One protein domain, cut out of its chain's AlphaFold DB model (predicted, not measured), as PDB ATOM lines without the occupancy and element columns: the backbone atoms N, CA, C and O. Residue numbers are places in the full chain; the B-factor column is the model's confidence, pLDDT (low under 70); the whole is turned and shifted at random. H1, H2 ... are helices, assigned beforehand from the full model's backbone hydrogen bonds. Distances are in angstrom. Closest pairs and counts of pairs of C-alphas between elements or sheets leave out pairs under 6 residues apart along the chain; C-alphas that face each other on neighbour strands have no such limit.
ATOM      1  N   ASP A   2     -57.458 -41.919  45.079       78.62
ATOM      2  CA  ASP A   2     -56.650 -40.717  44.839       78.62
ATOM      3  C   ASP A   2     -55.929 -40.849  43.484       78.62
ATOM      4  O   ASP A   2     -55.212 -41.828  43.258       78.62
ATOM      5  N   GLU A   3     -56.160 -39.898  42.577       81.38
ATOM      6  CA  GLU A   3     -55.555 -39.874  41.239       81.38
ATOM      7  C   GLU A   3     -54.030 -39.736  41.326       81.38
ATOM      8  O   GLU A   3     -53.314 -40.365  40.547       81.38
ATOM      9  N   SER A   4     -53.524 -39.027  42.345       78.94
ATOM     10  CA  SER A   4     -52.092 -38.915  42.632       78.94
ATOM     11  C   SER A   4     -51.453 -40.295  42.818       78.94
ATOM     12  O   SER A   4     -50.453 -40.601  42.173       78.94
ATOM     13  N   LEU A   5     -52.074 -41.164  43.624       83.75
ATOM     14  CA  LEU A   5     -51.572 -42.514  43.900       83.75
ATOM     15  C   LEU A   5     -51.670 -43.449  42.683       83.75
ATOM     16  O   LEU A   5     -50.888 -44.396  42.572       83.75
ATOM     17  N   TRP A   6     -52.628 -43.218  41.779       85.19
ATOM     18  CA  TRP A   6     -52.694 -43.958  40.518       85.19
ATOM     19  C   TRP A   6     -51.549 -43.539  39.592       85.19
ATOM     20  O   TRP A   6     -50.772 -44.394  39.177       85.19
ATOM     21  N   CYS A   7     -51.372 -42.236  39.357       82.19
ATOM     22  CA  CYS A   7     -50.292 -41.704  38.527       82.19
ATOM     23  C   CYS A   7     -48.898 -42.095  39.057       82.19
ATOM     24  O   CYS A   7     -48.056 -42.535  38.274       82.19
ATOM     25  N   GLU A   8     -48.666 -42.031  40.375       85.94
ATOM     26  CA  GLU A   8     -47.411 -42.480  41.003       85.94
ATOM     27  C   GLU A   8     -47.101 -43.948  40.690       85.94
ATOM     28  O   GLU A   8     -45.967 -44.271  40.330       85.94
ATOM     29  N   LYS A   9     -48.099 -44.838  40.771       86.44
ATOM     30  CA  LYS A   9     -47.950 -46.258  40.415       86.44
ATOM     31  C   LYS A   9     -47.763 -46.469  38.915       86.44
ATOM     32  O   LYS A   9     -46.950 -47.305  38.533       86.44
ATOM     33  N   THR A  10     -48.461 -45.703  38.080       86.44
ATOM     34  CA  THR A  10     -48.330 -45.757  36.620       86.44
ATOM     35  C   THR A  10     -46.901 -45.401  36.196       86.44
ATOM     36  O   THR A  10     -46.240 -46.249  35.599       86.44
ATOM     37  N   CYS A  11     -46.348 -44.252  36.611       83.19
ATOM     38  CA  CYS A  11     -44.932 -43.916  36.375       83.19
ATOM     39  C   CYS A  11     -43.973 -44.989  36.921       83.19
ATOM     40  O   CYS A  11     -43.071 -45.422  36.209       83.19
ATOM     41  N   SER A  12     -44.227 -45.483  38.139       83.88
ATOM     42  CA  SER A  12     -43.464 -46.562  38.797       83.88
ATOM     43  C   SER A  12     -43.510 -47.926  38.088       83.88
ATOM     44  O   SER A  12     -42.787 -48.840  38.484       83.88
ATOM     45  N   SER A  13     -44.393 -48.097  37.099       85.38
ATOM     46  CA  SER A  13     -44.547 -49.327  36.307       85.38
ATOM     47  C   SER A  13     -44.109 -49.171  34.849       85.38
ATOM     48  O   SER A  13     -43.722 -50.155  34.227       85.38
ATOM     49  N   LEU A  14     -44.145 -47.946  34.313       87.88
ATOM     50  CA  LEU A  14     -43.730 -47.635  32.944       87.88
ATOM     51  C   LEU A  14     -42.226 -47.351  32.841       87.88
ATOM     52  O   LEU A  14     -41.603 -47.722  31.852       87.88
ATOM     53  N   ILE A  15     -41.640 -46.714  33.860       88.81
ATOM     54  CA  ILE A  15     -40.253 -46.245  33.841       88.81
ATOM     55  C   ILE A  15     -39.423 -47.084  34.823       88.81
ATOM     56  O   ILE A  15     -39.274 -46.736  35.993       88.81
ATOM     57  N   SER A  16     -38.854 -48.197  34.353       87.31
ATOM     58  CA  SER A  16     -38.023 -49.092  35.181       87.31
ATOM     59  C   SER A  16     -36.768 -48.415  35.749       87.31
ATOM     60  O   SER A  16     -36.335 -48.748  36.849       87.31
ATOM     61  N   ALA A  17     -36.216 -47.422  35.043       90.38
ATOM     62  CA  ALA A  17     -35.064 -46.633  35.485       90.38
ATOM     63  C   ALA A  17     -35.402 -45.545  36.529       90.38
ATOM     64  O   ALA A  17     -34.490 -44.977  37.132       90.38
ATOM     65  N   LEU A  18     -36.688 -45.260  36.789       92.31
ATOM     66  CA  LEU A  18     -37.124 -44.158  37.656       92.31
ATOM     67  C   LEU A  18     -36.497 -44.173  39.064       92.31
ATOM     68  O   LEU A  18     -36.084 -43.106  39.519       92.31
ATOM     69  N   PRO A  19     -36.361 -45.318  39.767       92.56
ATOM     70  CA  PRO A  19     -35.662 -45.349  41.049       92.56
ATOM     71  C   PRO A  19     -34.214 -44.848  40.969       92.56
ATOM     72  O   PRO A  19     -33.781 -44.101  41.842       92.56
ATOM     73  N   LEU A  20     -33.484 -45.225  39.912       92.81
ATOM     74  CA  LEU A  20     -32.088 -44.832  39.703       92.81
ATOM     75  C   LEU A  20     -32.001 -43.327  39.420       92.81
ATOM     76  O   LEU A  20     -31.206 -42.636  40.050       92.81
ATOM     77  N   TRP A  21     -32.887 -42.793  38.573       95.12
ATOM     78  CA  TRP A  21     -32.982 -41.353  38.304       95.12
ATOM     79  C   TRP A  21     -33.330 -40.530  39.556       95.12
ATOM     80  O   TRP A  21     -32.789 -39.441  39.746       95.12
ATOM     81  N   ILE A  22     -34.200 -41.042  40.437       95.38
ATOM     82  CA  ILE A  22     -34.514 -40.384  41.716       95.38
ATOM     83  C   ILE A  22     -33.291 -40.380  42.643       95.38
ATOM     84  O   ILE A  22     -33.017 -39.354  43.263       95.38
ATOM     85  N   ILE A  23     -32.545 -41.487  42.726       95.06
ATOM     86  CA  ILE A  23     -31.320 -41.572  43.537       95.06
ATOM     87  C   ILE A  23     -30.231 -40.645  42.973       95.06
ATOM     88  O   ILE A  23     -29.623 -39.902  43.740       95.06
ATOM     89  N   GLU A  24     -30.033 -40.617  41.650       95.94
ATOM     90  CA  GLU A  24     -29.103 -39.708  40.963       95.94
ATOM     91  C   GLU A  24     -29.411 -38.238  41.287       95.94
ATOM     92  O   GLU A  24     -28.521 -37.473  41.677       95.94
ATOM     93  N   TYR A  25     -30.677 -37.844  41.140       96.25
ATOM     94  CA  TYR A  25     -31.129 -36.480  41.389       96.25
ATOM     95  C   TYR A  25     -30.995 -36.100  42.865       96.25
ATOM     96  O   TYR A  25     -30.464 -35.031  43.177       96.25
ATOM     97  N   ALA A  26     -31.423 -36.985  43.773       95.75
ATOM     98  CA  ALA A  26     -31.326 -36.776  45.212       95.75
ATOM     99  C   ALA A  26     -29.869 -36.634  45.671       95.75
ATOM    100  O   ALA A  26     -29.558 -35.719  46.429       95.75
ATOM    101  N   TRP A  27     -28.965 -37.477  45.166       95.56
ATOM    102  CA  TRP A  27     -27.529 -37.372  45.421       95.56
ATOM    103  C   TRP A  27     -26.954 -36.041  44.919       95.56
ATOM    104  O   TRP A  27     -26.348 -35.291  45.686       95.56
ATOM    105  N   THR A  28     -27.210 -35.702  43.653       95.75
ATOM    106  CA  THR A  28     -26.682 -34.485  43.012       95.75
ATOM    107  C   THR A  28     -27.145 -33.208  43.722       95.75
ATOM    108  O   THR A  28     -26.373 -32.259  43.848       95.75
ATOM    109  N   ASN A  29     -28.376 -33.205  44.242       94.94
ATOM    110  CA  ASN A  29     -28.985 -32.075  44.947       94.94
ATOM    111  C   ASN A  29     -28.854 -32.161  46.487       94.94
ATOM    112  O   ASN A  29     -29.505 -31.391  47.190       94.94
ATOM    113  N   GLN A  30     -28.020 -33.067  47.022       94.38
ATOM    114  CA  GLN A  30     -27.769 -33.253  48.468       94.38
ATOM    115  C   GLN A  30     -29.048 -33.500  49.303       94.38
ATOM    116  O   GLN A  30     -29.145 -33.134  50.474       94.38
ATOM    117  N   MET A  31     -30.038 -34.159  48.702       94.94
ATOM    118  CA  MET A  31     -31.336 -34.492  49.297       94.94
ATOM    119  C   MET A  31     -31.228 -35.785  50.122       94.94
ATOM    120  O   MET A  31     -31.855 -36.801  49.814       94.94
ATOM    121  N   GLU A  32     -30.386 -35.774  51.160       90.25
ATOM    122  CA  GLU A  32     -30.139 -36.960  51.999       90.25
ATOM    123  C   GLU A  32     -31.428 -37.523  52.604       90.25
ATOM    124  O   GLU A  32     -31.598 -38.735  52.701       90.25
ATOM    125  N   ASP A  33     -32.387 -36.653  52.914       92.25
ATOM    126  CA  ASP A  33     -33.698 -37.016  53.443       92.25
ATOM    127  C   ASP A  33     -34.548 -37.846  52.453       92.25
ATOM    128  O   ASP A  33     -35.498 -38.520  52.870       92.25
ATOM    129  N   VAL A  34     -34.240 -37.793  51.151       93.56
ATOM    130  CA  VAL A  34     -34.799 -38.665  50.105       93.56
ATOM    131  C   VAL A  34     -34.054 -39.999  50.061       93.56
ATOM    132  O   VAL A  34     -34.702 -41.039  49.979       93.56
ATOM    133  N   LEU A  35     -32.722 -39.994  50.178       91.56
ATOM    134  CA  LEU A  35     -31.903 -41.215  50.201       91.56
ATOM    135  C   LEU A  35     -32.177 -42.070  51.454       91.56
ATOM    136  O   LEU A  35     -32.253 -43.294  51.371       91.56
ATOM    137  N   GLU A  36     -32.447 -41.440  52.599       89.62
ATOM    138  CA  GLU A  36     -32.843 -42.101  53.852       89.62
ATOM    139  C   GLU A  36     -34.128 -42.948  53.732       89.62
ATOM    140  O   GLU A  36     -34.336 -43.854  54.537       89.62
ATOM    141  N   VAL A  37     -34.969 -42.732  52.708       87.56
ATOM    142  CA  VAL A  37     -36.158 -43.570  52.434       87.56
ATOM    143  C   VAL A  37     -35.804 -44.998  52.042       87.56
ATOM    144  O   VAL A  37     -36.568 -45.916  52.343       87.56
ATOM    145  N   LEU A  38     -34.668 -45.176  51.373       82.38
ATOM    146  CA  LEU A  38     -34.151 -46.480  50.963       82.38
ATOM    147  C   LEU A  38     -33.701 -47.279  52.199       82.38
ATOM    148  O   LEU A  38     -33.820 -48.502  52.234       82.38
ATOM    149  N   GLY A  39     -33.274 -46.549  53.237       73.00
ATOM    150  CA  GLY A  39     -32.819 -47.058  54.522       73.00
ATOM    151  C   GLY A  39     -31.414 -47.667  54.455       73.00
ATOM    152  O   GLY A  39     -31.023 -48.233  53.435       73.00
ATOM    153  N   PRO A  40     -30.641 -47.618  55.551       64.62
ATOM    154  CA  PRO A  40     -29.467 -48.460  55.665       64.62
ATOM    155  C   PRO A  40     -29.857 -49.953  55.714       64.62
ATOM    156  O   PRO A  40     -30.829 -50.325  56.396       64.62
ATOM    157  N   PRO A  41     -29.075 -50.838  55.085       58.75
ATOM    158  CA  PRO A  41     -28.186 -50.608  53.941       58.75
ATOM    159  C   PRO A  41     -28.917 -50.728  52.583       58.75
ATOM    160  O   PRO A  41     -29.986 -51.338  52.473       58.75
ATOM    161  N   LEU A  42     -28.319 -50.131  51.550       61.97
ATOM    162  CA  LEU A  42     -28.972 -49.717  50.304       61.97
ATOM    163  C   LEU A  42     -28.539 -50.600  49.114       61.97
ATOM    164  O   LEU A  42     -27.857 -50.111  48.224       61.97
ATOM    165  N   TRP A  43     -28.885 -51.893  49.103       66.12
ATOM    166  CA  TRP A  43     -28.267 -52.860  48.178       66.12
ATOM    167  C   TRP A  43     -28.530 -52.592  46.687       66.12
ATOM    168  O   TRP A  43     -29.549 -53.001  46.116       66.12
ATOM    169  N   LEU A  44     -27.542 -51.984  46.032       77.06
ATOM    170  CA  LEU A  44     -27.435 -51.910  44.582       77.06
ATOM    171  C   LEU A  44     -26.726 -53.172  44.077       77.06
ATOM    172  O   LEU A  44     -25.497 -53.271  44.050       77.06
ATOM    173  N   GLU A  45     -27.510 -54.175  43.692       72.00
ATOM    174  CA  GLU A  45     -26.984 -55.454  43.230       72.00
ATOM    175  C   GLU A  45     -26.522 -55.336  41.764       72.00
ATOM    176  O   GLU A  45     -27.329 -55.271  40.837       72.00
ATOM    177  N   GLY A  46     -25.201 -55.285  41.566       78.31
ATOM    178  CA  GLY A  46     -24.528 -55.231  40.264       78.31
ATOM    179  C   GLY A  46     -23.003 -55.155  40.428       78.31
ATOM    180  O   GLY A  46     -22.512 -54.621  41.420       78.31
ATOM    181  N   ASP A  47     -22.214 -55.687  39.491       81.75
ATOM    182  CA  ASP A  47     -20.744 -55.633  39.593       81.75
ATOM    183  C   ASP A  47     -20.198 -54.228  39.263       81.75
ATOM    184  O   ASP A  47     -20.358 -53.746  38.142       81.75
ATOM    185  N   CYS A  48     -19.496 -53.587  40.210       86.19
ATOM    186  CA  CYS A  48     -18.859 -52.281  39.990       86.19
ATOM    187  C   CYS A  48     -17.902 -52.289  38.792       86.19
ATOM    188  O   CYS A  48     -17.708 -51.254  38.164       86.19
ATOM    189  N   ARG A  49     -17.321 -53.441  38.442       86.31
ATOM    190  CA  ARG A  49     -16.345 -53.602  37.350       86.31
ATOM    191  C   ARG A  49     -16.941 -53.380  35.956       86.31
ATOM    192  O   ARG A  49     -16.203 -53.415  34.975       86.31
ATOM    193  N   HIS A  50     -18.254 -53.175  35.856       88.06
ATOM    194  CA  HIS A  50     -18.957 -52.824  34.621       88.06
ATOM    195  C   HIS A  50     -19.386 -51.349  34.550       88.06
ATOM    196  O   HIS A  50     -19.965 -50.946  33.546       88.06
ATOM    197  N   LEU A  51     -19.082 -50.534  35.569       91.06
ATOM    198  CA  LEU A  51     -19.277 -49.085  35.510       91.06
ATOM    199  C   LEU A  51     -18.409 -48.465  34.406       91.06
ATOM    200  O   LEU A  51     -17.213 -48.751  34.313       91.06
ATOM    201  N   THR A  52     -18.989 -47.562  33.618       89.75
ATOM    202  CA  THR A  52     -18.288 -46.789  32.585       89.75
ATOM    203  C   THR A  52     -18.475 -45.282  32.819       89.75
ATOM    204  O   THR A  52     -19.474 -44.875  33.417       89.75
ATOM    205  N   PRO A  53     -17.571 -44.415  32.322       86.62
ATOM    206  CA  PRO A  53     -17.775 -42.960  32.343       86.62
ATOM    207  C   PRO A  53     -18.969 -42.508  31.485       86.62
ATOM    208  O   PRO A  53     -19.479 -41.405  31.668       86.62
ATOM    209  N   GLU A  54     -19.404 -43.361  30.553       88.88
ATOM    210  CA  GLU A  54     -20.548 -43.146  29.660       88.88
ATOM    211  C   GLU A  54     -21.898 -43.308  30.387       88.88
ATOM    212  O   GLU A  54     -22.907 -42.782  29.922       88.88
ATOM    213  N   ASP A 225     -41.452 -37.357  26.410       90.25
ATOM    214  CA  ASP A 225     -42.438 -38.400  26.097       90.25
ATOM    215  C   ASP A 225     -43.668 -38.347  27.035       90.25
ATOM    216  O   ASP A 225     -43.724 -37.556  27.976       90.25
ATOM    217  N   GLU A 226     -44.718 -39.135  26.774       89.25
ATOM    218  CA  GLU A 226     -45.946 -39.089  27.595       89.25
ATOM    219  C   GLU A 226     -45.739 -39.563  29.049       89.25
ATOM    220  O   GLU A 226     -46.448 -39.125  29.958       89.25
ATOM    221  N   THR A 227     -44.758 -40.431  29.298       88.00
ATOM    222  CA  THR A 227     -44.392 -40.921  30.635       88.00
ATOM    223  C   THR A 227     -43.545 -39.896  31.391       88.00
ATOM    224  O   THR A 227     -43.759 -39.682  32.586       88.00
ATOM    225  N   GLU A 228     -42.663 -39.185  30.688       91.88
ATOM    226  CA  GLU A 228     -41.886 -38.063  31.210       91.88
ATOM    227  C   GLU A 228     -42.755 -36.832  31.478       91.88
ATOM    228  O   GLU A 228     -42.546 -36.152  32.480       91.88
ATOM    229  N   LYS A 229     -43.774 -36.564  30.650       91.69
ATOM    230  CA  LYS A 229     -44.803 -35.546  30.929       91.69
ATOM    231  C   LYS A 229     -45.587 -35.883  32.192       91.69
ATOM    232  O   LYS A 229     -45.796 -35.000  33.021       91.69
ATOM    233  N   LEU A 230     -45.984 -37.146  32.367       90.19
ATOM    234  CA  LEU A 230     -46.674 -37.601  33.577       90.19
ATOM    235  C   LEU A 230     -45.765 -37.494  34.815       90.19
ATOM    236  O   LEU A 230     -46.213 -37.044  35.870       90.19
ATOM    237  N   LEU A 231     -44.479 -37.829  34.678       92.50
ATOM    238  CA  LEU A 231     -43.478 -37.669  35.733       92.50
ATOM    239  C   LEU A 231     -43.235 -36.189  36.068       92.50
ATOM    240  O   LEU A 231     -43.289 -35.823  37.239       92.50
ATOM    241  N   HIS A 232     -43.055 -35.324  35.068       92.75
ATOM    242  CA  HIS A 232     -42.985 -33.874  35.241       92.75
ATOM    243  C   HIS A 232     -44.217 -33.365  36.001       92.75
ATOM    244  O   HIS A 232     -44.076 -32.720  37.035       92.75
ATOM    245  N   GLN A 233     -45.426 -33.714  35.546       91.31
ATOM    246  CA  GLN A 233     -46.680 -33.328  36.191       91.31
ATOM    247  C   GLN A 233     -46.745 -33.799  37.655       91.31
ATOM    248  O   GLN A 233     -47.170 -33.035  38.520       91.31
ATOM    249  N   LEU A 234     -46.279 -35.010  37.973       90.19
ATOM    250  CA  LEU A 234     -46.198 -35.501  39.355       90.19
ATOM    251  C   LEU A 234     -45.173 -34.756  40.217       90.19
ATOM    252  O   LEU A 234     -45.380 -34.635  41.425       90.19
ATOM    253  N   LEU A 235     -44.089 -34.251  39.627       91.94
ATOM    254  CA  LEU A 235     -43.072 -33.470  40.333       91.94
ATOM    255  C   LEU A 235     -43.456 -31.985  40.480       91.94
ATOM    256  O   LEU A 235     -43.047 -31.365  41.460       91.94
ATOM    257  N   THR A 236     -44.252 -31.416  39.563       89.25
ATOM    258  CA  THR A 236     -44.628 -29.986  39.570       89.25
ATOM    259  C   THR A 236     -46.030 -29.677  40.090       89.25
ATOM    260  O   THR A 236     -46.261 -28.571  40.570       89.25
ATOM    261  N   CYS A 237     -46.991 -30.600  39.976       79.44
ATOM    262  CA  CYS A 237     -48.392 -30.366  40.367       79.44
ATOM    263  C   CYS A 237     -48.757 -30.962  41.735       79.44
ATOM    264  O   CYS A 237     -49.884 -30.793  42.200       79.44
ATOM    265  N   ASN A 238     -47.824 -31.652  42.394       70.75
ATOM    266  CA  ASN A 238     -47.999 -32.101  43.770       70.75
ATOM    267  C   ASN A 238     -47.914 -30.893  44.721       70.75
ATOM    268  O   ASN A 238     -46.997 -30.083  44.622       70.75
ATOM    269  N   SER A 239     -48.856 -30.770  45.657       72.25
ATOM    270  CA  SER A 239     -48.824 -29.719  46.685       72.25
ATOM    271  C   SER A 239     -47.786 -29.984  47.782       72.25
ATOM    272  O   SER A 239     -47.476 -29.092  48.573       72.25
ATOM    273  N   ALA A 240     -47.235 -31.200  47.838       83.81
ATOM    274  CA  ALA A 240     -46.088 -31.535  48.665       83.81
ATOM    275  C   ALA A 240     -44.770 -31.083  48.008       83.81
ATOM    276  O   ALA A 240     -44.648 -31.042  46.787       83.81
ATOM    277  N   SER A 241     -43.754 -30.790  48.823       92.56
ATOM    278  CA  SER A 241     -42.434 -30.371  48.332       92.56
ATOM    279  C   SER A 241     -41.780 -31.423  47.423       92.56
ATOM    280  O   SER A 241     -42.003 -32.621  47.604       92.56
ATOM    281  N   LEU A 242     -40.907 -30.993  46.502       93.50
ATOM    282  CA  LEU A 242     -40.176 -31.885  45.589       93.50
ATOM    283  C   LEU A 242     -39.473 -33.072  46.295       93.50
ATOM    284  O   LEU A 242     -39.678 -34.200  45.841       93.50
ATOM    285  N   PRO A 243     -38.756 -32.906  47.436       94.75
ATOM    286  CA  PRO A 243     -38.282 -34.046  48.224       94.75
ATOM    287  C   PRO A 243     -39.412 -35.018  48.586       94.75
ATOM    288  O   PRO A 243     -39.281 -36.222  48.406       94.75
ATOM    289  N   THR A 244     -40.556 -34.519  49.053       93.12
ATOM    290  CA  THR A 244     -41.700 -35.352  49.455       93.12
ATOM    291  C   THR A 244     -42.312 -36.109  48.272       93.12
ATOM    292  O   THR A 244     -42.655 -37.281  48.426       93.12
ATOM    293  N   ALA A 245     -42.409 -35.485  47.094       93.31
ATOM    294  CA  ALA A 245     -42.861 -36.138  45.865       93.31
ATOM    295  C   ALA A 245     -41.894 -37.259  45.438       93.31
ATOM    296  O   ALA A 245     -42.317 -38.403  45.262       93.31
ATOM    297  N   LEU A 246     -40.587 -36.977  45.392       94.81
ATOM    298  CA  LEU A 246     -39.545 -37.968  45.091       94.81
ATOM    299  C   LEU A 246     -39.566 -39.138  46.089       94.81
ATOM    300  O   LEU A 246     -39.541 -40.295  45.682       94.81
ATOM    301  N   LYS A 247     -39.727 -38.867  47.391       93.81
ATOM    302  CA  LYS A 247     -39.883 -39.894  48.439       93.81
ATOM    303  C   LYS A 247     -41.139 -40.757  48.291       93.81
ATOM    304  O   LYS A 247     -41.156 -41.881  48.797       93.81
ATOM    305  N   ARG A 248     -42.220 -40.241  47.699       92.00
ATOM    306  CA  ARG A 248     -43.439 -41.022  47.428       92.00
ATOM    307  C   ARG A 248     -43.247 -41.897  46.192       92.00
ATOM    308  O   ARG A 248     -43.454 -43.106  46.285       92.00
ATOM    309  N   LEU A 249     -42.755 -41.312  45.099       93.00
ATOM    310  CA  LEU A 249     -42.406 -42.017  43.861       93.00
ATOM    311  C   LEU A 249     -41.411 -43.154  44.113       93.00
ATOM    312  O   LEU A 249     -41.664 -44.280  43.701       93.00
ATOM    313  N   LEU A 250     -40.340 -42.902  44.871       92.00
ATOM    314  CA  LEU A 250     -39.314 -43.899  45.182       92.00
ATOM    315  C   LEU A 250     -39.892 -45.104  45.938       92.00
ATOM    316  O   LEU A 250     -39.647 -46.242  45.551       92.00
ATOM    317  N   ARG A 251     -40.740 -44.877  46.955       90.69
ATOM    318  CA  ARG A 251     -41.440 -45.973  47.655       90.69
ATOM    319  C   ARG A 251     -42.394 -46.739  46.738       90.69
ATOM    320  O   ARG A 251     -42.493 -47.956  46.870       90.69
ATOM    321  N   CYS A 252     -43.087 -46.054  45.827       90.19
ATOM    322  CA  CYS A 252     -43.983 -46.702  44.869       90.19
ATOM    323  C   CYS A 252     -43.206 -47.585  43.882       90.19
ATOM    324  O   CYS A 252     -43.567 -48.746  43.709       90.19
ATOM    325  N   ALA A 253     -42.115 -47.068  43.315       89.00
ATOM    326  CA  ALA A 253     -41.277 -47.771  42.347       89.00
ATOM    327  C   ALA A 253     -40.469 -48.918  42.971       89.00
ATOM    328  O   ALA A 253     -40.270 -49.950  42.339       89.00
ATOM    329  N   MET A 254     -40.089 -48.810  44.245       85.00
ATOM    330  CA  MET A 254     -39.591 -49.950  45.018       85.00
ATOM    331  C   MET A 254     -40.675 -51.026  45.205       85.00
ATOM    332  O   MET A 254     -40.428 -52.207  44.962       85.00
ATOM    333  N   ALA A 255     -41.889 -50.638  45.611       86.38
ATOM    334  CA  ALA A 255     -42.977 -51.581  45.866       86.38
ATOM    335  C   ALA A 255     -43.444 -52.331  44.601       86.38
ATOM    336  O   ALA A 255     -43.776 -53.517  44.692       86.38
ATOM    337  N   THR A 256     -43.441 -51.688  43.426       82.88
ATOM    338  CA  THR A 256     -43.696 -52.373  42.144       82.88
ATOM    339  C   THR A 256     -42.584 -53.371  41.819       82.88
ATOM    340  O   THR A 256     -42.890 -54.523  41.512       82.88
ATOM    341  N   HIS A 257     -41.312 -52.988  41.980       73.62
ATOM    342  CA  HIS A 257     -40.170 -53.852  41.657       73.62
ATOM    343  C   HIS A 257     -40.166 -55.170  42.455       73.62
ATOM    344  O   HIS A 257     -40.011 -56.240  41.867       73.62
ATOM    345  N   PHE A 258     -40.403 -55.136  43.775       72.31
ATOM    346  CA  PHE A 258     -40.457 -56.369  44.580       72.31
ATOM    347  C   PHE A 258     -41.646 -57.259  44.217       72.31
ATOM    348  O   PHE A 258     -41.479 -58.469  44.070       72.31
ATOM    349  N   SER A 259     -42.817 -56.654  43.986       74.94
ATOM    350  CA  SER A 259     -44.025 -57.378  43.565       74.94
ATOM    351  C   SER A 259     -43.810 -58.164  42.264       74.94
ATOM    352  O   SER A 259     -44.372 -59.246  42.097       74.94
ATOM    353  N   GLN A 260     -42.983 -57.643  41.353       69.75
ATOM    354  CA  GLN A 260     -42.679 -58.290  40.079       69.75
ATOM    355  C   GLN A 260     -41.551 -59.328  40.182       69.75
ATOM    356  O   GLN A 260     -41.671 -60.407  39.602       69.75
ATOM    357  N   VAL A 261     -40.496 -59.071  40.968       67.31
ATOM    358  CA  VAL A 261     -39.381 -60.021  41.153       67.31
ATOM    359  C   VAL A 261     -39.848 -61.351  41.750       67.31
ATOM    360  O   VAL A 261     -39.393 -62.404  41.302       67.31
ATOM    361  N   ASP A 262     -40.765 -61.347  42.718       65.31
ATOM    362  CA  ASP A 262     -41.253 -62.604  43.303       65.31
ATOM    363  C   ASP A 262     -42.226 -63.355  42.370       65.31
ATOM    364  O   ASP A 262     -42.213 -64.589  42.339       65.31
ATOM    365  N   ALA A 263     -42.978 -62.645  41.518       68.00
ATOM    366  CA  ALA A 263     -43.768 -63.260  40.448       68.00
ATOM    367  C   ALA A 263     -42.875 -63.914  39.372       68.00
ATOM    368  O   ALA A 263     -43.107 -65.062  38.981       68.00
ATOM    369  N   ASP A 264     -41.811 -63.231  38.937       63.56
ATOM    370  CA  ASP A 264     -40.871 -63.764  37.945       63.56
ATOM    371  C   ASP A 264     -39.980 -64.883  38.508       63.56
ATOM    372  O   ASP A 264     -39.663 -65.816  37.770       63.56
ATOM    373  N   LYS A 265     -39.643 -64.890  39.809       63.59
ATOM    374  CA  LYS A 265     -39.020 -66.060  40.467       63.59
ATOM    375  C   LYS A 265     -39.924 -67.293  40.419       63.59
ATOM    376  O   LYS A 265     -39.432 -68.395  40.179       63.59
ATOM    377  N   CYS A 281     -26.822 -53.631  34.484       60.53
ATOM    378  CA  CYS A 281     -28.111 -53.553  35.163       60.53
ATOM    379  C   CYS A 281     -27.929 -53.403  36.685       60.53
ATOM    380  O   CYS A 281     -27.762 -54.406  37.379       60.53
ATOM    381  N   ILE A 282     -28.024 -52.177  37.215       73.62
ATOM    382  CA  ILE A 282     -28.171 -51.956  38.665       73.62
ATOM    383  C   ILE A 282     -29.547 -52.469  39.113       73.62
ATOM    384  O   ILE A 282     -30.572 -51.829  38.866       73.62
ATOM    385  N   ALA A 283     -29.585 -53.603  39.813       72.75
ATOM    386  CA  ALA A 283     -30.808 -54.117  40.416       72.75
ATOM    387  C   ALA A 283     -30.963 -53.592  41.852       72.75
ATOM    388  O   ALA A 283     -30.227 -53.973  42.761       72.75
ATOM    389  N   LEU A 284     -31.960 -52.737  42.082       70.75
ATOM    390  CA  LEU A 284     -32.304 -52.279  43.429       70.75
ATOM    391  C   LEU A 284     -32.924 -53.410  44.255       70.75
ATOM    392  O   LEU A 284     -34.077 -53.799  44.037       70.75
ATOM    393  N   ARG A 285     -32.193 -53.884  45.267       65.69
ATOM    394  CA  ARG A 285     -32.760 -54.662  46.370       65.69
ATOM    395  C   ARG A 285     -32.871 -53.805  47.621       65.69
ATOM    396  O   ARG A 285     -31.894 -53.305  48.161       65.69
ATOM    397  N   LEU A 286     -34.081 -53.726  48.159       59.66
ATOM    398  CA  LEU A 286     -34.264 -53.386  49.560       59.66
ATOM    399  C   LEU A 286     -33.789 -54.592  50.377       59.66
ATOM    400  O   LEU A 286     -34.119 -55.728  50.024       59.66
ATOM    401  N   SER A 287     -33.026 -54.366  51.447       54.31
ATOM    402  CA  SER A 287     -32.570 -55.458  52.312       54.31
ATOM    403  C   SER A 287     -33.768 -56.253  52.848       54.31
ATOM    404  O   SER A 287     -34.542 -55.739  53.658       54.31
ATOM    405  N   GLN A 288     -33.915 -57.505  52.393       49.69
ATOM    406  CA  GLN A 288     -34.939 -58.454  52.861       49.69
ATOM    407  C   GLN A 288     -34.602 -59.060  54.239       49.69
ATOM    408  O   GLN A 288     -35.278 -59.988  54.676       49.69
ATOM    409  N   GLN A 289     -33.588 -58.527  54.932       50.12
ATOM    410  CA  GLN A 289     -33.302 -58.871  56.322       50.12
ATOM    411  C   GLN A 289     -34.549 -58.665  57.183       50.12
ATOM    412  O   GLN A 289     -35.194 -57.608  57.125       50.12
ATOM    413  N   SER A 290     -34.888 -59.675  57.983       42.25
ATOM    414  CA  SER A 290     -36.074 -59.613  58.837       42.25
ATOM    415  C   SER A 290     -35.937 -58.489  59.878       42.25
ATOM    416  O   SER A 290     -34.821 -58.066  60.191       42.25
ATOM    417  N   PRO A 291     -37.039 -57.984  60.466       47.47
ATOM    418  CA  PRO A 291     -36.952 -57.022  61.565       47.47
ATOM    419  C   PRO A 291     -36.111 -57.537  62.744       47.47
ATOM    420  O   PRO A 291     -35.404 -56.756  63.373       47.47
ATOM    421  N   GLU A 292     -36.138 -58.846  63.007       44.19
ATOM    422  CA  GLU A 292     -35.320 -59.495  64.038       44.19
ATOM    423  C   GLU A 292     -33.843 -59.549  63.636       44.19
ATOM    424  O   GLU A 292     -32.983 -59.192  64.432       44.19
ATOM    425  N   GLU A 293     -33.536 -59.897  62.385       49.41
ATOM    426  CA  GLU A 293     -32.169 -59.916  61.857       49.41
ATOM    427  C   GLU A 293     -31.562 -58.506  61.803       49.41
ATOM    428  O   GLU A 293     -30.398 -58.323  62.154       49.41
ATOM    429  N   ARG A 294     -32.368 -57.485  61.479       49.59
ATOM    430  CA  ARG A 294     -32.000 -56.070  61.629       49.59
ATOM    431  C   ARG A 294     -31.715 -55.705  63.083       49.59
ATOM    432  O   ARG A 294     -30.718 -55.039  63.324       49.59
ATOM    433  N   LEU A 295     -32.519 -56.149  64.051       46.38
ATOM    434  CA  LEU A 295     -32.273 -55.885  65.477       46.38
ATOM    435  C   LEU A 295     -31.024 -56.620  65.997       46.38
ATOM    436  O   LEU A 295     -30.214 -56.017  66.698       46.38
ATOM    437  N   SER A 296     -30.807 -57.880  65.613       46.84
ATOM    438  CA  SER A 296     -29.582 -58.630  65.925       46.84
ATOM    439  C   SER A 296     -28.349 -58.018  65.259       46.84
ATOM    440  O   SER A 296     -27.301 -57.906  65.900       46.84
ATOM    441  N   GLN A 297     -28.459 -57.555  64.010       48.56
ATOM    442  CA  GLN A 297     -27.384 -56.832  63.336       48.56
ATOM    443  C   GLN A 297     -27.143 -55.462  63.977       48.56
ATOM    444  O   GLN A 297     -25.993 -55.109  64.160       48.56
ATOM    445  N   GLN A 298     -28.168 -54.729  64.409       43.16
ATOM    446  CA  GLN A 298     -28.023 -53.437  65.093       43.16
ATOM    447  C   GLN A 298     -27.508 -53.580  66.540       43.16
ATOM    448  O   GLN A 298     -26.936 -52.641  67.087       43.16
ATOM    449  N   CYS A 299     -27.669 -54.756  67.155       38.16
ATOM    450  CA  CYS A 299     -27.128 -55.084  68.477       38.16
ATOM    451  C   CYS A 299     -25.673 -55.596  68.414       38.16
ATOM    452  O   CYS A 299     -24.867 -55.232  69.265       38.16
ATOM    453  N   SER A 300     -25.303 -56.358  67.376       46.69
ATOM    454  CA  SER A 300     -23.901 -56.741  67.094       46.69
ATOM    455  C   SER A 300     -23.095 -55.607  66.439       46.69
ATOM    456  O   SER A 300     -21.927 -55.413  66.751       46.69
ATOM    457  N   GLN A 301     -23.748 -54.747  65.655       47.06
ATOM    458  CA  GLN A 301     -23.320 -53.375  65.345       47.06
ATOM    459  C   GLN A 301     -23.722 -52.401  66.470       47.06
ATOM    460  O   GLN A 301     -23.945 -51.215  66.219       47.06
ATOM    461  N   GLY A 302     -23.758 -52.880  67.723       47.72
ATOM    462  CA  GLY A 302     -23.733 -52.071  68.945       47.72
ATOM    463  C   GLY A 302     -22.374 -51.386  69.059       47.72
ATOM    464  O   GLY A 302     -21.532 -51.755  69.874       47.72
ATOM    465  N   SER A 303     -22.132 -50.482  68.112       56.62
ATOM    466  CA  SER A 303     -20.807 -50.274  67.549       56.62
ATOM    467  C   SER A 303     -19.872 -49.617  68.549       56.62
ATOM    468  O   SER A 303     -20.248 -48.658  69.225       56.62
TER     469      SER A 303
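AT A GLANCE: This is residues 2 to 54, 225 to 265 and 281 to 303 of the 944 residues of the protein "TINF2_N domain-containing protein" of Astyanax mexicanus (UniProt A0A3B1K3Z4). One long helix, H5, runs through the core, and four shorter helices pack on its residues 242 to 256, crossing it or touching it from the side: H1 and H4, which touch each other, and H2 and H3, which also touch each other. H6 lies away from this cluster and touches no helix; residues 298 to 303 stick out at its end, while the long stretch of residues 36 to 54 holds no named element. The printed part has 117 residues with six named helices, in the order H1 H2 H3 H4 H5 H6, and no named strand; its class is all helix. The whole is only just compact, close to loose, with a radius of gyration of the C-alphas of 15.8 A and spans of 47 by 34 by 33 A.

IN THESE COORDINATES: H5 is residues 242 to 265, 34.6 A from first to last C-alpha; it begins at C-alpha 242, (-40.176, -31.885, 45.589). H1 is residues 3 to 14, 16.4 A long, with C-alpha 3 at (-55.555, -39.874, 41.239). H2 is residues 18 to 28, 15.2 A, and H3 is residues 32 to 35, 4.9 A. H4 is residues 226 to 236, 15.1 A. H6 is residues 291 to 300, 14.2 A, and ends at C-alpha 300, (-23.901, -56.741, 67.094).

HOW THE PARTS SIT: H5 is the hub, touching four helices, and the helix packing is mostly crossed: the touching pairs H1 and H4, H1 and H5, H2 and H5, and H4 and H5 each stand at a steep tilt. With residues 248 to 256 alone it touches H1 at a steep tilt of 52 degrees, the same way; the closest C-alphas, Ser 12 and Ala 253, are 4.3 A apart. H2 touches it at a steep tilt of 39 degrees, opposite ways, closest at the C-alphas of Pro 19 and Leu 250, 5.7 A. H3 touches H5, with the C-alphas of Val 34 and Lys 247 closest at 5.5 A. H4 and H5 form a helical hairpin at 42 degrees, a steep tilt, the C-alphas of Leu 235 and Ala 245 closest at 6.1 A. H1 and H4 touch, the C-alphas of Cys 11 and Leu 231 closest at 6.4 A. H2 and H3 touch, the C-alphas of Ala 26 and Val 34 closest at 6.3 A. H5 and H6 are apart. Every O i to N i+4 pair is within hydrogen-bond range in H1, H2, H4 and H6, and 18 of 20 are in H5; H3 is too short for such a pair.

THE WHOLE: The farthest C-alphas, of Asp 225 and Gly 302, are 48.7 A apart. Residues 55 to 224 and 266 to 280 are not printed, with C-alpha gaps of 22.7 A and 17.4 A. No link printed whole is long. Residues 44 to 45 pair antiparallel with residues 283 to 284. The mean pLDDT of the printed part is 79.0; residues 40 to 43, 260 to 265, 281 and 285 to 303 are under 70.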